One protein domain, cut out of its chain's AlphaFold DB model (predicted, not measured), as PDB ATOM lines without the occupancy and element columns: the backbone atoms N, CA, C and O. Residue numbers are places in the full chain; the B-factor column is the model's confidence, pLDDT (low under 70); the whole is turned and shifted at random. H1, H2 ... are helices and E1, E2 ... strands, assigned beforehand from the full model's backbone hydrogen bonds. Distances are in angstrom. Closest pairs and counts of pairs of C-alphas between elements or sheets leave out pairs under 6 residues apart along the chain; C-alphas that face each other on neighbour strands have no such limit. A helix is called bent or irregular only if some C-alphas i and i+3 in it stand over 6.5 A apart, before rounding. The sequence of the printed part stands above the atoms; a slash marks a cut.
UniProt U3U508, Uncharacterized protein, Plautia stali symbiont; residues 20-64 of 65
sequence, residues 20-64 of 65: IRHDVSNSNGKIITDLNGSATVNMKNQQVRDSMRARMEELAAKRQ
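Overview. This is residues 20 to 64 of the 65 residues of an uncharacterized protein of Plautia stali symbiont (UniProt U3U508). A small two-stranded hairpin, E1 and E2, makes a little head, and from it one long helix, H1, sticks out as an arm, with residues 53 to 64 standing free. On the other strand edge of the hairpin, the stretch before E1 folds back, and its residues 24 to 25 pair with residues 32 to 33 of E1, while the first residues trail off at the end away from H1. The printed part has 45 residues with two named strands and one named helix, in the order E1, E2, H1; the sheet has the order E1, E2 and is antiparallel. The class is mixed, helices and strands, with under half of the residues in named elements. The whole is only just loose, close to extended, with a radius of gyration of the C-alphas of 14.0 A, and the C-alphas span 48 by 18 by 13 A, a rod whose length owes much to the helix arm.

Along the chain. The printed part begins at Ile 20, whose C-alpha is at (192.938, 191.708, 194.551), and residues 20 to 30 come before the first named strand. E1 is residues 31 to 33, beginning at C-alpha 31 at (210.759, 190.296, 196.647). E2 is residues 39 to 41, Ala 39 to Val 41. H1 is residues 46 to 61, 22.5 A from first to last C-alpha, and ends at C-alpha 61 at (234.617, 195.143, 209.872).

Arrangement. Residues 24 to 25 form a short antiparallel pairing with residues 32 to 33 of E1. E1 and E2 form a hairpin with a tight link of 5 residues, antiparallel at 150 degrees between their directions. The C-alphas of residues 32 and 40 face each other at 5.2 A. N 32 and O 40 are 2.9 A apart, and N 40 and O 32 are 2.8 A apart, both within hydrogen-bond range. A tight link of 4 residues joins E2 to H1. The closest C-alphas of E2 and H1 are those of Val 41 and Val 48, 7.9 A apart, and the two centres are 17.5 A apart. E1 and H1 are apart. In H1 every O i to N i+4 pair is within hydrogen-bond range, and the helix is not bent.

Size, cuts and confidence. The two C-alphas farthest apart are those of Ile 20 and Gln 64, at 48.6 A. Without the free residues 53 to 64, of which 53 to 61 belong to H1, the body has 33 residues and spans 30 by 14 by 12 A. The printed part has no cut, and neither link between named elements is long. The mean pLDDT of the printed part is 83.1, and residues 20 to 27 are under 70.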
ATOM      1  N   ILE A  20     191.680 191.791 195.308       48.56
ATOM      2  CA  ILE A  20     192.938 191.708 194.551       48.56
ATOM      3  C   ILE A  20     193.954 192.684 195.144       48.56
ATOM      4  O   ILE A  20     194.486 193.544 194.464       48.56
ATOM      5  N   ARG A  21     194.247 192.557 196.439       46.53
ATOM      6  CA  ARG A  21     195.571 192.908 196.975       46.53
ATOM      7  C   ARG A  21     196.388 191.622 197.042       46.53
ATOM      8  O   ARG A  21     196.722 191.132 198.112       46.53
ATOM      9  N   HIS A  22     196.627 191.020 195.879       51.47
ATOM     10  CA  HIS A  22     197.606 189.950 195.766       51.47
ATOM     11  C   HIS A  22     198.963 190.612 195.560       51.47
ATOM     12  O   HIS A  22     199.382 190.854 194.433       51.47
ATOM     13  N   ASP A  23     199.633 190.933 196.664       55.59
ATOM     14  CA  ASP A  23     201.083 191.076 196.649       55.59
ATOM     15  C   ASP A  23     201.646 189.761 196.095       55.59
ATOM     16  O   ASP A  23     201.561 188.711 196.744       55.59
ATOM     17  N   VAL A  24     202.144 189.777 194.857       59.03
ATOM     18  CA  VAL A  24     202.670 188.568 194.218       59.03
ATOM     19  C   VAL A  24     204.030 188.296 194.842       59.03
ATOM     20  O   VAL A  24     205.054 188.861 194.459       59.03
ATOM     21  N   SER A  25     204.035 187.445 195.864       53.66
ATOM     22  CA  SER A  25     205.266 186.930 196.445       53.66
ATOM     23  C   SER A  25     205.932 186.004 195.428       53.66
ATOM     24  O   SER A  25     205.365 184.984 195.041       53.66
ATOM     25  N   ASN A  26     207.157 186.332 195.008       61.06
ATOM     26  CA  ASN A  26     207.995 185.434 194.205       61.06
ATOM     27  C   ASN A  26     208.176 184.082 194.947       61.06
ATOM     28  O   ASN A  26     208.065 184.048 196.173       61.06
ATOM     29  N   SER A  27     208.486 182.980 194.255       59.41
ATOM     30  CA  SER A  27     208.612 181.618 194.820       59.41
ATOM     31  C   SER A  27     209.576 181.510 196.012       59.41
ATOM     32  O   SER A  27     209.431 180.634 196.855       59.41
ATOM     33  N   ASN A  28     210.524 182.446 196.124       70.31
ATOM     34  CA  ASN A  28     211.466 182.548 197.241       70.31
ATOM     35  C   ASN A  28     211.051 183.554 198.336       70.31
ATOM     36  O   ASN A  28     211.751 183.702 199.339       70.31
ATOM     37  N   GLY A  29     209.969 184.307 198.130       80.62
ATOM     38  CA  GLY A  29     209.414 185.288 199.067       80.62
ATOM     39  C   GLY A  29     210.347 186.438 199.441       80.62
ATOM     40  O   GLY A  29     210.122 187.083 200.461       80.62
ATOM     41  N   LYS A  30     211.419 186.669 198.672       87.94
ATOM     42  CA  LYS A  30     212.433 187.709 198.939       87.94
ATOM     43  C   LYS A  30     212.033 189.078 198.395       87.94
ATOM     44  O   LYS A  30     212.447 190.090 198.949       87.94
ATOM     45  N   ILE A  31     211.234 189.095 197.331       88.69
ATOM     46  CA  ILE A  31     210.759 190.296 196.647       88.69
ATOM     47  C   ILE A  31     209.235 190.244 196.616       88.69
ATOM     48  O   ILE A  31     208.665 189.196 196.300       88.69
ATOM     49  N   ILE A  32     208.616 191.366 196.964       86.81
ATOM     50  CA  ILE A  32     207.186 191.614 196.818       86.81
ATOM     51  C   ILE A  32     207.021 192.573 195.649       86.81
ATOM     52  O   ILE A  32     207.609 193.657 195.655       86.81
ATOM     53  N   THR A  33     206.233 192.166 194.662       87.69
ATOM     54  CA  THR A  33     205.859 193.030 193.547       87.69
ATOM     55  C   THR A  33     204.425 193.488 193.751       87.69
ATOM     56  O   THR A  33     203.531 192.655 193.920       87.69
ATOM     57  N   ASP A  34     204.220 194.804 193.759       81.69
ATOM     58  CA  ASP A  34     202.883 195.386 193.798       81.69
ATOM     59  C   ASP A  34     202.212 195.336 192.413       81.69
ATOM     60  O   ASP A  34     202.814 194.994 191.393       81.69
ATOM     61  N   LEU A  35     200.932 195.693 192.370       77.81
ATOM     62  CA  LEU A  35     200.126 195.660 191.146       77.81
ATOM     63  C   LEU A  35     200.517 196.737 190.122       77.81
ATOM     64  O   LEU A  35     200.158 196.620 188.954       77.81
ATOM     65  N   ASN A  36     201.249 197.769 190.546       84.44
ATOM     66  CA  ASN A  36     201.794 198.809 189.674       84.44
ATOM     67  C   ASN A  36     203.154 198.396 189.081       84.44
ATOM     68  O   ASN A  36     203.750 199.158 188.321       84.44
ATOM     69  N   GLY A  37     203.649 197.202 189.421       82.25
ATOM     70  CA  GLY A  37     204.948 196.699 188.996       82.25
ATOM     71  C   GLY A  37     206.117 197.202 189.843       82.25
ATOM     72  O   GLY A  37     207.267 196.937 189.489       82.25
ATOM     73  N   SER A  38     205.872 197.894 190.961       89.56
ATOM     74  CA  SER A  38     206.948 198.276 191.876       89.56
ATOM     75  C   SER A  38     207.426 197.050 192.644       89.56
ATOM     76  O   SER A  38     206.636 196.317 193.241       89.56
ATOM     77  N   ALA A  39     208.739 196.839 192.663       88.81
ATOM     78  CA  ALA A  39     209.365 195.758 193.408       88.81
ATOM     79  C   ALA A  39     209.948 196.285 194.721       88.81
ATOM     80  O   ALA A  39     210.744 197.226 194.734       88.81
ATOM     81  N   THR A  40     209.592 195.646 195.831       89.56
ATOM     82  CA  THR A  40     210.128 195.947 197.161       89.56
ATOM     83  C   THR A  40     210.758 194.706 197.781       89.56
ATOM     84  O   THR A  40     210.374 193.566 197.508       89.56
ATOM     85  N   VAL A  41     211.774 194.918 198.617       90.19
ATOM     86  CA  VAL A  41     212.434 193.832 199.346       90.19
ATOM     87  C   VAL A  41     211.551 193.395 200.514       90.19
ATOM     88  O   VAL A  41     211.144 194.209 201.343       90.19
ATOM     89  N   ASN A  42     211.282 192.093 200.617       91.31
ATOM     90  CA  ASN A  42     210.469 191.549 201.694       91.31
ATOM     91  C   ASN A  42     211.269 191.430 202.996       91.31
ATOM     92  O   ASN A  42     211.861 190.391 203.297       91.31
ATOM     93  N   MET A  43     211.210 192.469 203.826       90.50
ATOM     94  CA  MET A  43     211.878 192.487 205.132       90.50
ATOM     95  C   MET A  43     211.285 191.497 206.148       90.50
ATOM     96  O   MET A  43     211.903 191.240 207.184       90.50
ATOM     97  N   LYS A  44     210.117 190.896 205.870       89.94
ATOM     98  CA  LYS A  44     209.549 189.819 206.700       89.94
ATOM     99  C   LYS A  44     210.242 188.474 206.455       89.94
ATOM    100  O   LYS A  44     210.194 187.618 207.339       89.94
ATOM    101  N   ASN A  45     210.952 188.300 205.340       91.06
ATOM    102  CA  ASN A  45     211.714 187.089 205.047       91.06
ATOM    103  C   ASN A  45     212.998 187.017 205.900       91.06
ATOM    104  O   ASN A  45     213.822 187.931 205.881       91.06
ATOM    105  N   GLN A  46     213.181 185.920 206.642       92.50
ATOM    106  CA  GLN A  46     214.334 185.729 207.532       92.50
ATOM    107  C   GLN A  46     215.669 185.739 206.768       92.50
ATOM    108  O   GLN A  46     216.598 186.424 207.184       92.50
ATOM    109  N   GLN A  47     215.742 185.083 205.604       92.88
ATOM    110  CA  GLN A  47     216.971 185.023 204.802       92.88
ATOM    111  C   GLN A  47     217.393 186.401 204.287       92.88
ATOM    112  O   GLN A  47     218.583 186.688 204.195       92.88
ATOM    113  N   VAL A  48     216.424 187.260 203.950       93.12
ATOM    114  CA  VAL A  48     216.694 188.647 203.549       93.12
ATOM    115  C   VAL A  48     217.334 189.406 204.708       93.12
ATOM    116  O   VAL A  48     218.377 190.030 204.522       93.12
ATOM    117  N   ARG A  49     216.760 189.311 205.916       95.19
ATOM    118  CA  ARG A  49     217.314 189.978 207.104       95.19
ATOM    119  C   ARG A  49     218.714 189.487 207.447       95.19
ATOM    120  O   ARG A  49     219.584 190.307 207.723       95.19
ATOM    121  N   ASP A  50     218.936 188.178 207.404       95.69
ATOM    122  CA  ASP A  50     220.234 187.593 207.743       95.69
ATOM    123  C   ASP A  50     221.303 187.962 206.712       95.69
ATOM    124  O   ASP A  50     222.401 188.368 207.085       95.69
ATOM    125  N   SER A  51     220.958 187.938 205.421       93.88
ATOM    126  CA  SER A  51     221.854 188.385 204.352       93.88
ATOM    127  C   SER A  51     222.222 189.866 204.488       93.88
ATOM    128  O   SER A  51     223.391 190.228 204.345       93.88
ATOM    129  N   MET A  52     221.252 190.730 204.807       94.75
ATOM    130  CA  MET A  52     221.512 192.157 205.020       94.75
ATOM    131  C   MET A  52     222.371 192.410 206.261       94.75
ATOM    132  O   MET A  52     223.273 193.245 206.206       94.75
ATOM    133  N   ARG A  53     222.126 191.682 207.359       96.50
ATOM    134  CA  ARG A  53     222.932 191.781 208.580       96.50
ATOM    135  C   ARG A  53     224.380 191.376 208.319       96.50
ATOM    136  O   ARG A  53     225.269 192.172 208.596       96.50
ATOM    137  N   ALA A  54     224.604 190.210 207.712       96.62
ATOM    138  CA  ALA A  54     225.948 189.719 207.403       96.62
ATOM    139  C   ALA A  54     226.735 190.716 206.537       96.62
ATOM    140  O   ALA A  54     227.892 191.019 206.811       96.62
ATOM    141  N   ARG A  55     226.079 191.305 205.527       95.19
ATOM    142  CA  ARG A  55     226.702 192.332 204.684       95.19
ATOM    143  C   ARG A  55     227.037 193.609 205.460       95.19
ATOM    144  O   ARG A  55     228.062 194.230 205.196       95.19
ATOM    145  N   MET A  56     226.188 194.023 206.396       95.19
ATOM    146  CA  MET A  56     226.457 195.183 207.252       95.19
ATOM    147  C   MET A  56     227.616 194.930 208.219       95.19
ATOM    148  O   MET A  56     228.452 195.814 208.393       95.19
ATOM    149  N   GLU A  57     227.692 193.735 208.801       96.12
ATOM    150  CA  GLU A  57     228.805 193.307 209.656       96.12
ATOM    151  C   GLU A  57     230.125 193.284 208.875       96.12
ATOM    152  O   GLU A  57     231.116 193.846 209.336       96.12
ATOM    153  N   GLU A  58     230.124 192.745 207.652       95.44
ATOM    154  CA  GLU A  58     231.293 192.762 206.763       95.44
ATOM    155  C   GLU A  58     231.753 194.197 206.454       95.44
ATOM    156  O   GLU A  58     232.942 194.515 206.537       95.44
ATOM    157  N   LEU A  59     230.819 195.093 206.119       95.69
ATOM    158  CA  LEU A  59     231.127 196.497 205.843       95.69
ATOM    159  C   LEU A  59     231.641 197.237 207.083       95.69
ATOM    160  O   LEU A  59     232.490 198.116 206.954       95.69
ATOM    161  N   ALA A  60     231.121 196.919 208.268       93.44
ATOM    162  CA  ALA A  60     231.592 197.491 209.523       93.44
ATOM    163  C   ALA A  60     233.011 197.011 209.851       93.44
ATOM    164  O   ALA A  60     233.862 197.837 210.172       93.44
ATOM    165  N   ALA A  61     233.287 195.714 209.685       92.50
ATOM    166  CA  ALA A  61     234.617 195.143 209.872       92.50
ATOM    167  C   ALA A  61     235.649 195.778 208.923       92.50
ATOM    168  O   ALA A  61     236.720 196.185 209.363       92.50
ATOM    169  N   LYS A  62     235.296 195.974 207.644       89.69
ATOM    170  CA  LYS A  62     236.160 196.646 206.653       89.69
ATOM    171  C   LYS A  62     236.454 198.117 206.949       89.69
ATOM    172  O   LYS A  62     237.372 198.666 206.360       89.69
ATOM    173  N   ARG A  63     235.661 198.783 207.792       81.00
ATOM    174  CA  ARG A  63     235.907 200.180 208.197       81.00
ATOM    175  C   ARG A  63     236.825 200.299 209.415       81.00
ATOM    176  O   ARG A  63     237.235 201.409 209.730       81.00
ATOM    177  N   GLN A  64     237.079 199.198 210.122       70.38
ATOM    178  CA  GLN A  64     237.879 199.170 211.353       70.38
ATOM    179  C   GLN A  64     239.288 198.592 211.152       70.38
ATOM    180  O   GLN A  64     240.105 198.712 212.063       70.38
TER     181      GLN A  64